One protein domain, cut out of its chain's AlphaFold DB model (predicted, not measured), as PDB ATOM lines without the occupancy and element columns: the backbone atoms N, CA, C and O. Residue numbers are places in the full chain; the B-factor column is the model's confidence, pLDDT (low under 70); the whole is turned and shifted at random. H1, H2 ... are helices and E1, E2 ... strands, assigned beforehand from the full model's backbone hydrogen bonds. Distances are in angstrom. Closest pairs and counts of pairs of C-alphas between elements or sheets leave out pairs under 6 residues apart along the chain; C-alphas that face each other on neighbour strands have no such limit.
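What this domain is: This is residues 11 to 88 of the 89 residues of an uncharacterized protein of Vitis vinifera (UniProt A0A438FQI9). Helix H4 runs through the middle of a small rounded domain, with H2 side by side with it, the short helix H3 packed on its first half, and a small sheet of two strands, E1 and E2, near residues 60 to 66 at its other end. H5 stands steeply to H4, away from H2, while the short H1 lies close to H2, H3 and H4, and residues 11 to 12 pair with E1. The printed part has 78 residues, with five named helices and two named strands in the order H1, H2, E1, H3, H4, E2, H5; the sheet, in the order E1, E2, is parallel, and the class is mostly helix. The whole is compact, with a radius of gyration of the C-alphas of 11.7 A and spans of 32 by 24 by 24 A.

How they stand to each other: Residues 11 to 12 form a short parallel pairing with residues 40 to 41 of E1, residues 37 to 41. H1, residues 14 to 18, and H2, residues 21 to 34, are close but not clearly touching; their closest C-alphas, those of Phe 16 and Ile 24, are 7.5 A apart. H2 and H4, residues 54 to 66, touch, H4 with residues 55 to 59 alone; they run the same way at a shallow tilt of 31 degrees, and their closest C-alphas, those of Pro 21 and Gln 56, are 5.6 A apart. E1 and E2, residues 69 to 71, are parallel neighbours at 13 degrees, with N 40 and O 69 at 2.9 A and N 71 and O 40 at 2.8 A, within hydrogen-bond range. H3, residues 46 to 50, touches H4 residues 56 to 60 alone; the closest C-alphas, those of Ser 50 and Gln 57, are 6.0 A apart. E1, H3, H4 and E2 make a strand-helix-strand unit, two parallel neighbour strands with helices between them along the chain, with a right-handed crossover. H4 and H5, residues 74 to 86, are close but not clearly touching; their closest C-alphas, those of Leu 64 and Thr 80, are 7.2 A apart. They run opposite ways at a steep tilt of 68 degrees, only just short of about perpendicular. H2 and H5 are apart. Every O i to N i+4 pair is within hydrogen-bond range in H1, H2, H3 and H4; in H5, 7 of 9 are.

Where its parts are: H1 begins at C-alpha 14, (38.897, 24.595, -15.623). H2 is 20.2 A long from first to last C-alpha, E1 13.6 A, H4 17.8 A and H5 19.6 A, while H1 and H3 are 6.3 A each and E2 6.6 A. H4 begins at C-alpha 54, (27.650, 25.246, -29.251), and H5 ends at C-alpha 86, (37.052, 18.833, -38.183).

The domain as a whole: The two C-alphas farthest apart, those of Val 34 and Asp 75, are 32.5 A apart. The printed part has no cut, and the six links between its elements are tight. The mean pLDDT of the printed part is 80.2; residues 44 to 50 and 77 to 88 are under 70.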
ATOM      1  N   CYS A  11      44.358  31.387 -19.465       89.94
ATOM      2  CA  CYS A  11      43.129  30.625 -19.296       89.94
ATOM      3  C   CYS A  11      43.448  29.129 -19.245       89.94
ATOM      4  O   CYS A  11      44.108  28.597 -20.132       89.94
ATOM      5  N   ASN A  12      42.972  28.460 -18.200       88.38
ATOM      6  CA  ASN A  12      43.015  27.007 -18.082       88.38
ATOM      7  C   ASN A  12      41.632  26.434 -18.438       88.38
ATOM      8  O   ASN A  12      40.618  27.084 -18.182       88.38
ATOM      9  N   GLY A  13      41.585  25.212 -18.971       83.56
ATOM     10  CA  GLY A  13      40.374  24.430 -19.216       83.56
ATOM     11  C   GLY A  13      39.366  24.404 -18.058       83.56
ATOM     12  O   GLY A  13      38.173  24.447 -18.330       83.56
ATOM     13  N   TYR A  14      39.793  24.458 -16.788       81.94
ATOM     14  CA  TYR A  14      38.897  24.595 -15.623       81.94
ATOM     15  C   TYR A  14      38.020  25.852 -15.685       81.94
ATOM     16  O   TYR A  14      36.888  25.853 -15.207       81.94
ATOM     17  N   GLY A  15      38.499  26.921 -16.325       82.75
ATOM     18  CA  GLY A  15      37.710  28.131 -16.542       82.75
ATOM     19  C   GLY A  15      36.439  27.867 -17.349       82.75
ATOM     20  O   GLY A  15      35.455  28.570 -17.162       82.75
ATOM     21  N   PHE A  16      36.419  26.836 -18.195       81.69
ATOM     22  CA  PHE A  16      35.225  26.449 -18.942       81.69
ATOM     23  C   PHE A  16      34.224  25.620 -18.127       81.69
ATOM     24  O   PHE A  16      33.051  25.564 -18.502       81.69
ATOM     25  N   ASP A  17      34.667  25.003 -17.029       79.12
ATOM     26  CA  ASP A  17      33.793  24.305 -16.083       79.12
ATOM     27  C   ASP A  17      33.189  25.284 -15.058       79.12
ATOM     28  O   ASP A  17      32.052  25.115 -14.618       79.12
ATOM     29  N   GLU A  18      33.940  26.325 -14.682       83.88
ATOM     30  CA  GLU A  18      33.563  27.267 -13.620       83.88
ATOM     31  C   GLU A  18      32.858  28.537 -14.121       83.88
ATOM     32  O   GLU A  18      32.075  29.145 -13.384       83.88
ATOM     33  N   LEU A  19      33.133  28.970 -15.355       87.00
ATOM     34  CA  LEU A  19      32.621  30.226 -15.902       87.00
ATOM     35  C   LEU A  19      31.539  29.986 -16.951       87.00
ATOM     36  O   LEU A  19      31.534  28.999 -17.683       87.00
ATOM     37  N   SER A  20      30.620  30.948 -17.069       87.94
ATOM     38  CA  SER A  20      29.604  30.879 -18.114       87.94
ATOM     39  C   SER A  20      30.240  31.041 -19.504       87.94
ATOM     40  O   SER A  20      31.126  31.885 -19.681       87.94
ATOM     41  N   PRO A  21      29.736  30.340 -20.538       85.50
ATOM     42  CA  PRO A  21      30.240  30.490 -21.907       85.50
ATOM     43  C   PRO A  21      30.179  31.939 -22.408       85.50
ATOM     44  O   PRO A  21      31.089  32.416 -23.079       85.50
ATOM     45  N   SER A  22      29.141  32.682 -22.013       88.88
ATOM     46  CA  SER A  22      28.989  34.107 -22.327       88.88
ATOM     47  C   SER A  22      30.111  34.978 -21.754       88.88
ATOM     48  O   SER A  22      30.559  35.921 -22.411       88.88
ATOM     49  N   LEU A  23      30.589  34.675 -20.545       89.75
ATOM     50  CA  LEU A  23      31.688  35.406 -19.922       89.75
ATOM     51  C   LEU A  23      33.011  35.094 -20.621       89.75
ATOM     52  O   LEU A  23      33.803  36.004 -20.862       89.75
ATOM     53  N   ILE A  24      33.228  33.831 -20.989       89.56
ATOM     54  CA  ILE A  24      34.427  33.393 -21.710       89.56
ATOM     55  C   ILE A  24      34.499  34.074 -23.080       89.56
ATOM     56  O   ILE A  24      35.512  34.691 -23.395       89.56
ATOM     57  N   ILE A  25      33.407  34.046 -23.853       89.69
ATOM     58  CA  ILE A  25      33.343  34.670 -25.184       89.69
ATOM     59  C   ILE A  25      33.514  36.189 -25.091       89.69
ATOM     60  O   ILE A  25      34.317  36.757 -25.820       89.69
ATOM     61  N   SER A  26      32.823  36.866 -24.169       91.62
ATOM     62  CA  SER A  26      32.969  38.326 -24.032       91.62
ATOM     63  C   SER A  26      34.359  38.749 -23.547       91.62
ATOM     64  O   SER A  26      34.853  39.807 -23.934       91.62
ATOM     65  N   THR A  27      35.012  37.922 -22.725       91.06
ATOM     66  CA  THR A  27      36.411  38.132 -22.334       91.06
ATOM     67  C   THR A  27      37.336  37.933 -23.528       91.06
ATOM     68  O   THR A  27      38.211  38.767 -23.738       91.06
ATOM     69  N   TRP A  28      37.112  36.880 -24.323       90.75
ATOM     70  CA  TRP A  28      37.839  36.610 -25.562       90.75
ATOM     71  C   TRP A  28      37.743  37.786 -26.543       90.75
ATOM     72  O   TRP A  28      38.762  38.326 -26.966       90.75
ATOM     73  N   ASP A  29      36.523  38.228 -26.854       91.25
ATOM     74  CA  ASP A  29      36.285  39.332 -27.785       91.25
ATOM     75  C   ASP A  29      37.001  40.610 -27.318       91.25
ATOM     76  O   ASP A  29      37.624  41.303 -28.122       91.25
ATOM     77  N   TYR A  30      36.995  40.879 -26.007       91.00
ATOM     78  CA  TYR A  30      37.715  42.015 -25.439       91.00
ATOM     79  C   TYR A  30      39.237  41.899 -25.587       91.00
ATOM     80  O   TYR A  30      39.878  42.871 -25.979       91.00
ATOM     81  N   VAL A  31      39.839  40.750 -25.258       90.94
ATOM     82  CA  VAL A  31      41.307  40.601 -25.334       90.94
ATOM     83  C   VAL A  31      41.815  40.653 -26.769       90.94
ATOM     84  O   VAL A  31      42.880  41.222 -27.003       90.94
ATOM     85  N   VAL A  32      41.025  40.159 -27.727       88.94
ATOM     86  CA  VAL A  32      41.296  40.323 -29.159       88.94
ATOM     87  C   VAL A  32      41.227  41.796 -29.561       88.94
ATOM     88  O   VAL A  32      42.127  42.275 -30.246       88.94
ATOM     89  N   GLU A  33      40.200  42.532 -29.116       90.94
ATOM     90  CA  GLU A  33      40.039  43.962 -29.424       90.94
ATOM     91  C   GLU A  33      41.247  44.790 -28.967       90.94
ATOM     92  O   GLU A  33      41.702  45.678 -29.690       90.94
ATOM     93  N   VAL A  34      41.780  44.504 -27.777       90.94
ATOM     94  CA  VAL A  34      42.877  45.291 -27.190       90.94
ATOM     95  C   VAL A  34      44.270  44.717 -27.445       90.94
ATOM     96  O   VAL A  34      45.252  45.319 -27.013       90.94
ATOM     97  N   GLY A  35      44.372  43.587 -28.149       90.50
ATOM     98  CA  GLY A  35      45.648  42.947 -28.480       90.50
ATOM     99  C   GLY A  35      46.396  42.382 -27.269       90.50
ATOM    100  O   GLY A  35      47.625  42.397 -27.248       90.50
ATOM    101  N   THR A  36      45.676  41.918 -26.245       92.56
ATOM    102  CA  THR A  36      46.266  41.210 -25.098       92.56
ATOM    103  C   THR A  36      46.722  39.820 -25.544       92.56
ATOM    104  O   THR A  36      45.947  39.099 -26.169       92.56
ATOM    105  N   SER A  37      47.943  39.412 -25.178       94.38
ATOM    106  CA  SER A  37      48.431  38.066 -25.498       94.38
ATOM    107  C   SER A  37      47.672  36.992 -24.721       94.38
ATOM    108  O   SER A  37      47.398  37.156 -23.530       94.38
ATOM    109  N   VAL A  38      47.362  35.869 -25.363       93.94
ATOM    110  CA  VAL A  38      46.557  34.791 -24.778       93.94
ATOM    111  C   VAL A  38      47.358  33.501 -24.649       93.94
ATOM    112  O   VAL A  38      47.918  32.979 -25.610       93.94
ATOM    113  N   PHE A  39      47.389  32.978 -23.426       94.75
ATOM    114  CA  PHE A  39      48.038  31.729 -23.059       94.75
ATOM    115  C   PHE A  39      46.945  30.758 -22.624       94.75
ATOM    116  O   PHE A  39      46.209  31.038 -21.674       94.75
ATOM    117  N   PHE A  40      46.838  29.625 -23.307       92.19
ATOM    118  CA  PHE A  40      45.783  28.655 -23.058       92.19
ATOM    119  C   PHE A  40      46.341  27.286 -22.678       92.19
ATOM    120  O   PHE A  40      47.158  26.710 -23.391       92.19
ATOM    121  N   ASP A  41      45.873  26.774 -21.546       90.94
ATOM    122  CA  ASP A  41      46.141  25.434 -21.032       90.94
ATOM    123  C   ASP A  41      44.851  24.617 -21.129       90.94
ATOM    124  O   ASP A  41      43.871  24.928 -20.456       90.94
ATOM    125  N   LEU A  42      44.829  23.583 -21.973       82.56
ATOM    126  CA  LEU A  42      43.612  22.794 -22.186       82.56
ATOM    127  C   LEU A  42      43.219  21.991 -20.935       82.56
ATOM    128  O   LEU A  42      42.030  21.762 -20.698       82.56
ATOM    129  N   GLY A  43      44.202  21.567 -20.136       77.88
ATOM    130  CA  GLY A  43      43.995  20.711 -18.976       77.88
ATOM    131  C   GLY A  43      43.335  19.348 -19.282       77.88
ATOM    132  O   GLY A  43      42.994  19.014 -20.422       77.88
ATOM    133  N   PRO A  44      43.101  18.519 -18.248       68.25
ATOM    134  CA  PRO A  44      42.673  17.126 -18.420       68.25
ATOM    135  C   PRO A  44      41.211  16.938 -18.881       68.25
ATOM    136  O   PRO A  44      40.813  15.819 -19.212       68.25
ATOM    137  N   HIS A  45      40.392  17.995 -18.944       63.78
ATOM    138  CA  HIS A  45      38.929  17.898 -19.102       63.78
ATOM    139  C   HIS A  45      38.414  17.965 -20.558       63.78
ATOM    140  O   HIS A  45      37.253  18.298 -20.799       63.78
ATOM    141  N   ARG A  46      39.228  17.545 -21.544       61.06
ATOM    142  CA  ARG A  46      38.909  17.605 -22.999       61.06
ATOM    143  C   ARG A  46      37.508  17.140 -23.366       61.06
ATOM    144  O   ARG A  46      36.841  17.773 -24.175       61.06
ATOM    145  N   LYS A  47      37.094  16.000 -22.802       56.06
ATOM    146  CA  LYS A  47      35.856  15.326 -23.203       56.06
ATOM    147  C   LYS A  47      34.625  16.128 -22.818       56.06
ATOM    148  O   LYS A  47      33.683  16.116 -23.584       56.06
ATOM    149  N   SER A  48      34.639  16.826 -21.682       59.34
ATOM    150  CA  SER A  48      33.524  17.681 -21.248       59.34
ATOM    151  C   SER A  48      33.282  18.809 -22.255       59.34
ATOM    152  O   SER A  48      32.159  19.050 -22.687       59.34
ATOM    153  N   LEU A  49      34.372  19.432 -22.710       61.19
ATOM    154  CA  LEU A  49      34.325  20.646 -23.520       61.19
ATOM    155  C   LEU A  49      33.988  20.383 -24.989       61.19
ATOM    156  O   LEU A  49      33.281  21.180 -25.602       61.19
ATOM    157  N   SER A  50      34.420  19.249 -25.552       61.97
ATOM    158  CA  SER A  50      34.099  18.883 -26.939       61.97
ATOM    159  C   SER A  50      32.639  18.453 -27.144       61.97
ATOM    160  O   SER A  50      32.126  18.590 -28.248       61.97
ATOM    161  N   VAL A  51      31.948  17.957 -26.107       70.25
ATOM    162  CA  VAL A  51      30.489  17.667 -26.129       70.25
ATOM    163  C   VAL A  51      29.654  18.742 -25.419       70.25
ATOM    164  O   VAL A  51      28.466  18.536 -25.170       70.25
ATOM    165  N   GLY A  52      30.261  19.891 -25.109       74.94
ATOM    166  CA  GLY A  52      29.579  21.042 -24.521       74.94
ATOM    167  C   GLY A  52      28.567  21.702 -25.464       74.94
ATOM    168  O   GLY A  52      28.363  21.278 -26.602       74.94
ATOM    169  N   THR A  53      27.923  22.772 -24.994       83.12
ATOM    170  CA  THR A  53      27.006  23.571 -25.825       83.12
ATOM    171  C   THR A  53      27.739  24.177 -27.033       83.12
ATOM    172  O   THR A  53      28.966  24.330 -26.996       83.12
ATOM    173  N   PRO A  54      27.027  24.590 -28.099       85.38
ATOM    174  CA  PRO A  54      27.650  25.246 -29.251       85.38
ATOM    175  C   PRO A  54      28.529  26.450 -28.873       85.38
ATOM    176  O   PRO A  54      29.575  26.678 -29.474       85.38
ATOM    177  N   GLU A  55      28.147  27.208 -27.842       83.62
ATOM    178  CA  GLU A  55      28.928  28.333 -27.324       83.62
ATOM    179  C   GLU A  55      30.228  27.876 -26.655       83.62
ATOM    180  O   GLU A  55      31.268  28.499 -26.863       83.62
ATOM    181  N   GLN A  56      30.194  26.780 -25.888       81.25
ATOM    182  CA  GLN A  56      31.393  26.192 -25.282       81.25
ATOM    183  C   GLN A  56      32.352  25.678 -26.353       81.25
ATOM    184  O   GLN A  56      33.544  25.967 -26.293       81.25
ATOM    185  N   GLN A  57      31.830  24.984 -27.367       83.38
ATOM    186  CA  GLN A  57      32.619  24.502 -28.501       83.38
ATOM    187  C   GLN A  57      33.236  25.660 -29.294       83.38
ATOM    188  O   GLN A  57      34.411  25.606 -29.651       83.38
ATOM    189  N   ARG A  58      32.474  26.738 -29.528       85.44
ATOM    190  CA  ARG A  58      32.972  27.946 -30.201       85.44
ATOM    191  C   ARG A  58      34.106  28.595 -29.416       85.44
ATOM    192  O   ARG A  58      35.149  28.880 -29.999       85.44
ATOM    193  N   ALA A  59      33.910  28.806 -28.117       86.44
ATOM    194  CA  ALA A  59      34.936  29.368 -27.249       86.44
ATOM    195  C   ALA A  59      36.186  28.477 -27.244       86.44
ATOM    196  O   ALA A  59      37.287  28.961 -27.486       86.44
ATOM    197  N   LEU A  60      36.025  27.161 -27.082       86.00
ATOM    198  CA  LEU A  60      37.138  26.215 -27.127       86.00
ATOM    199  C   LEU A  60      37.897  26.300 -28.458       86.00
ATOM    200  O   LEU A  60      39.124  26.366 -28.463       86.00
ATOM    201  N   GLY A  61      37.178  26.348 -29.581       85.00
ATOM    202  CA  GLY A  61      37.763  26.506 -30.911       85.00
ATOM    203  C   GLY A  61      38.589  27.788 -31.040       85.00
ATOM    204  O   GLY A  61      39.706  27.740 -31.554       85.00
ATOM    205  N   GLN A  62      38.093  28.917 -30.525       88.19
ATOM    206  CA  GLN A  62      38.827  30.188 -30.513       88.19
ATOM    207  C   GLN A  62      40.126  30.075 -29.706       88.19
ATOM    208  O   GLN A  62      41.201  30.351 -30.237       88.19
ATOM    209  N   PHE A  63      40.055  29.580 -28.469       89.88
ATOM    210  CA  PHE A  63      41.236  29.410 -27.620       89.88
ATOM    211  C   PHE A  63      42.252  28.425 -28.226       89.88
ATOM    212  O   PHE A  63      43.450  28.693 -28.204       89.88
ATOM    213  N   LEU A  64      41.812  27.328 -28.848       87.00
ATOM    214  CA  LEU A  64      42.714  26.370 -29.497       87.00
ATOM    215  C   LEU A  64      43.363  26.896 -30.781       87.00
ATOM    216  O   LEU A  64      44.434  26.423 -31.153       87.00
ATOM    217  N   THR A  65      42.727  27.808 -31.512       85.44
ATOM    218  CA  THR A  65      43.215  28.240 -32.838       85.44
ATOM    219  C   THR A  65      43.922  29.583 -32.817       85.44
ATOM    220  O   THR A  65      44.778  29.814 -33.665       85.44
ATOM    221  N   MET A  66      43.591  30.446 -31.859       86.25
ATOM    222  CA  MET A  66      44.026  31.840 -31.859       86.25
ATOM    223  C   MET A  66      44.838  32.244 -30.623       86.25
ATOM    224  O   MET A  66      45.259  33.393 -30.551       86.25
ATOM    225  N   SER A  67      45.072  31.347 -29.657       92.12
ATOM    226  CA  SER A  67      45.989  31.651 -28.546       92.12
ATOM    227  C   SER A  67      47.436  31.740 -29.032       92.12
ATOM    228  O   SER A  67      47.873  30.908 -29.829       92.12
ATOM    229  N   ASP A  68      48.192  32.700 -28.498       94.12
ATOM    230  CA  ASP A  68      49.619  32.885 -28.796       94.12
ATOM    231  C   ASP A  68      50.469  31.731 -28.261       94.12
ATOM    232  O   ASP A  68      51.476  31.345 -28.857       94.12
ATOM    233  N   VAL A  69      50.062  31.172 -27.120       93.81
ATOM    234  CA  VAL A  69      50.730  30.040 -26.481       93.81
ATOM    235  C   VAL A  69      49.696  28.986 -26.111       93.81
ATOM    236  O   VAL A  69      48.716  29.279 -25.428       93.81
ATOM    237  N   LEU A  70      49.954  27.746 -26.526       91.12
ATOM    238  CA  LEU A  70      49.194  26.569 -26.116       91.12
ATOM    239  C   LEU A  70      50.065  25.695 -25.213       91.12
ATOM    240  O   LEU A  70      51.156  25.285 -25.610       91.12
ATOM    241  N   LEU A  71      49.579  25.404 -24.008       90.12
ATOM    242  CA  LEU A  71      50.186  24.438 -23.100       90.12
ATOM    243  C   LEU A  71      49.467  23.105 -23.259       90.12
ATOM    244  O   LEU A  71      48.288  22.975 -22.935       90.12
ATOM    245  N   LEU A  72      50.202  22.144 -23.810       85.12
ATOM    246  CA  LEU A  72      49.706  20.837 -24.206       85.12
ATOM    247  C   LEU A  72      50.731  19.767 -23.800       85.12
ATOM    248  O   LEU A  72      51.934  19.910 -24.020       85.12
ATOM    249  N   THR A  73      50.252  18.676 -23.226       82.62
ATOM    250  CA  THR A  73      50.935  17.386 -23.133       82.62
ATOM    251  C   THR A  73      50.909  16.673 -24.488       82.62
ATOM    252  O   THR A  73      50.139  17.014 -25.388       82.62
ATOM    253  N   SER A  74      51.732  15.636 -24.648       77.75
ATOM    254  CA  SER A  74      51.761  14.828 -25.877       77.75
ATOM    255  C   SER A  74      50.397  14.228 -26.237       77.75
ATOM    256  O   SER A  74      50.052  14.126 -27.412       77.75
ATOM    257  N   ASP A  75      49.603  13.865 -25.229       72.06
ATOM    258  CA  ASP A  75      48.275  13.269 -25.414       72.06
ATOM    259  C   ASP A  75      47.206  14.331 -25.747       72.06
ATOM    260  O   ASP A  75      46.165  14.033 -26.329       72.06
ATOM    261  N   GLU A  76      47.450  15.579 -25.342       71.94
ATOM    262  CA  GLU A  76      46.670  16.785 -25.654       71.94
ATOM    263  C   GLU A  76      46.786  17.140 -27.152       71.94
ATOM    264  O   GLU A  76      45.776  17.368 -27.819       71.94
ATOM    265  N   ASP A  77      48.013  17.137 -27.679       65.38
ATOM    266  CA  ASP A  77      48.361  17.668 -29.004       65.38
ATOM    267  C   ASP A  77      47.714  16.889 -30.164       65.38
ATOM    268  O   ASP A  77      47.133  17.472 -31.085       65.38
ATOM    269  N   LEU A  78      47.706  15.553 -30.077       62.53
ATOM    270  CA  LEU A  78      47.097  14.680 -31.089       62.53
ATOM    271  C   LEU A  78      45.596  14.965 -31.284       62.53
ATOM    272  O   LEU A  78      45.078  14.878 -32.398       62.53
ATOM    273  N   ILE A  79      44.900  15.321 -30.204       61.09
ATOM    274  CA  ILE A  79      43.457  15.582 -30.210       61.09
ATOM    275  C   ILE A  79      43.179  17.003 -30.702       61.09
ATOM    276  O   ILE A  79      42.284  17.196 -31.522       61.09
ATOM    277  N   THR A  80      43.976  17.993 -30.285       62.41
ATOM    278  CA  THR A  80      43.894  19.355 -30.836       62.41
ATOM    279  C   THR A  80      44.078  19.353 -32.354       62.41
ATOM    280  O   THR A  80      43.361  20.063 -33.060       62.41
ATOM    281  N   TYR A  81      44.985  18.522 -32.876       60.00
ATOM    282  CA  TYR A  81      45.154  18.336 -34.316       60.00
ATOM    283  C   TYR A  81      43.882  17.795 -34.991       60.00
ATOM    284  O   TYR A  81      43.475  18.322 -36.023       60.00
ATOM    285  N   GLN A  82      43.216  16.799 -34.402       58.66
ATOM    286  CA  GLN A  82      41.965  16.237 -34.934       58.66
ATOM    287  C   GLN A  82      40.815  17.253 -34.913       58.66
ATOM    288  O   GLN A  82      40.176  17.466 -35.941       58.66
ATOM    289  N   THR A  83      40.610  17.956 -33.795       61.81
ATOM    290  CA  THR A  83      39.589  19.014 -33.684       61.81
ATOM    291  C   THR A  83      39.827  20.149 -34.683       61.81
ATOM    292  O   THR A  83      38.879  20.683 -35.256       61.81
ATOM    293  N   ARG A  84      41.092  20.505 -34.951       63.00
ATOM    294  CA  ARG A  84      41.433  21.488 -35.991       63.00
ATOM    295  C   ARG A  84      41.061  21.009 -37.396       63.00
ATOM    296  O   ARG A  84      40.626  21.827 -38.195       63.00
ATOM    297  N   GLN A  85      41.207  19.721 -37.704       57.91
ATOM    298  CA  GLN A  85      40.815  19.182 -39.012       57.91
ATOM    299  C   GLN A  85      39.289  19.171 -39.195       57.91
ATOM    300  O   GLN A  85      38.813  19.501 -40.276       57.91
ATOM    301  N   GLU A  86      38.525  18.863 -38.143       57.72
ATOM    302  CA  GLU A  86      37.052  18.833 -38.183       57.72
ATOM    303  C   GLU A  86      36.412  20.230 -38.282       57.72
ATOM    304  O   GLU A  86      35.378  20.392 -38.918       57.72
ATOM    305  N   LEU A  87      37.024  21.263 -37.690       51.22
ATOM    306  CA  LEU A  87      36.528  22.646 -37.788       51.22
ATOM    307  C   LEU A  87      36.757  23.292 -39.170       51.22
ATOM    308  O   LEU A  87      36.174  24.338 -39.457       51.22
ATOM    309  N   HIS A  88      37.611  22.701 -40.010       51.09
ATOM    310  CA  HIS A  88      37.946  23.196 -41.351       51.09
ATOM    311  C   HIS A  88      37.394  22.321 -42.498       51.09
ATOM    312  O   HIS A  88      37.723  22.583 -43.658       51.09
TER     313      HIS A  88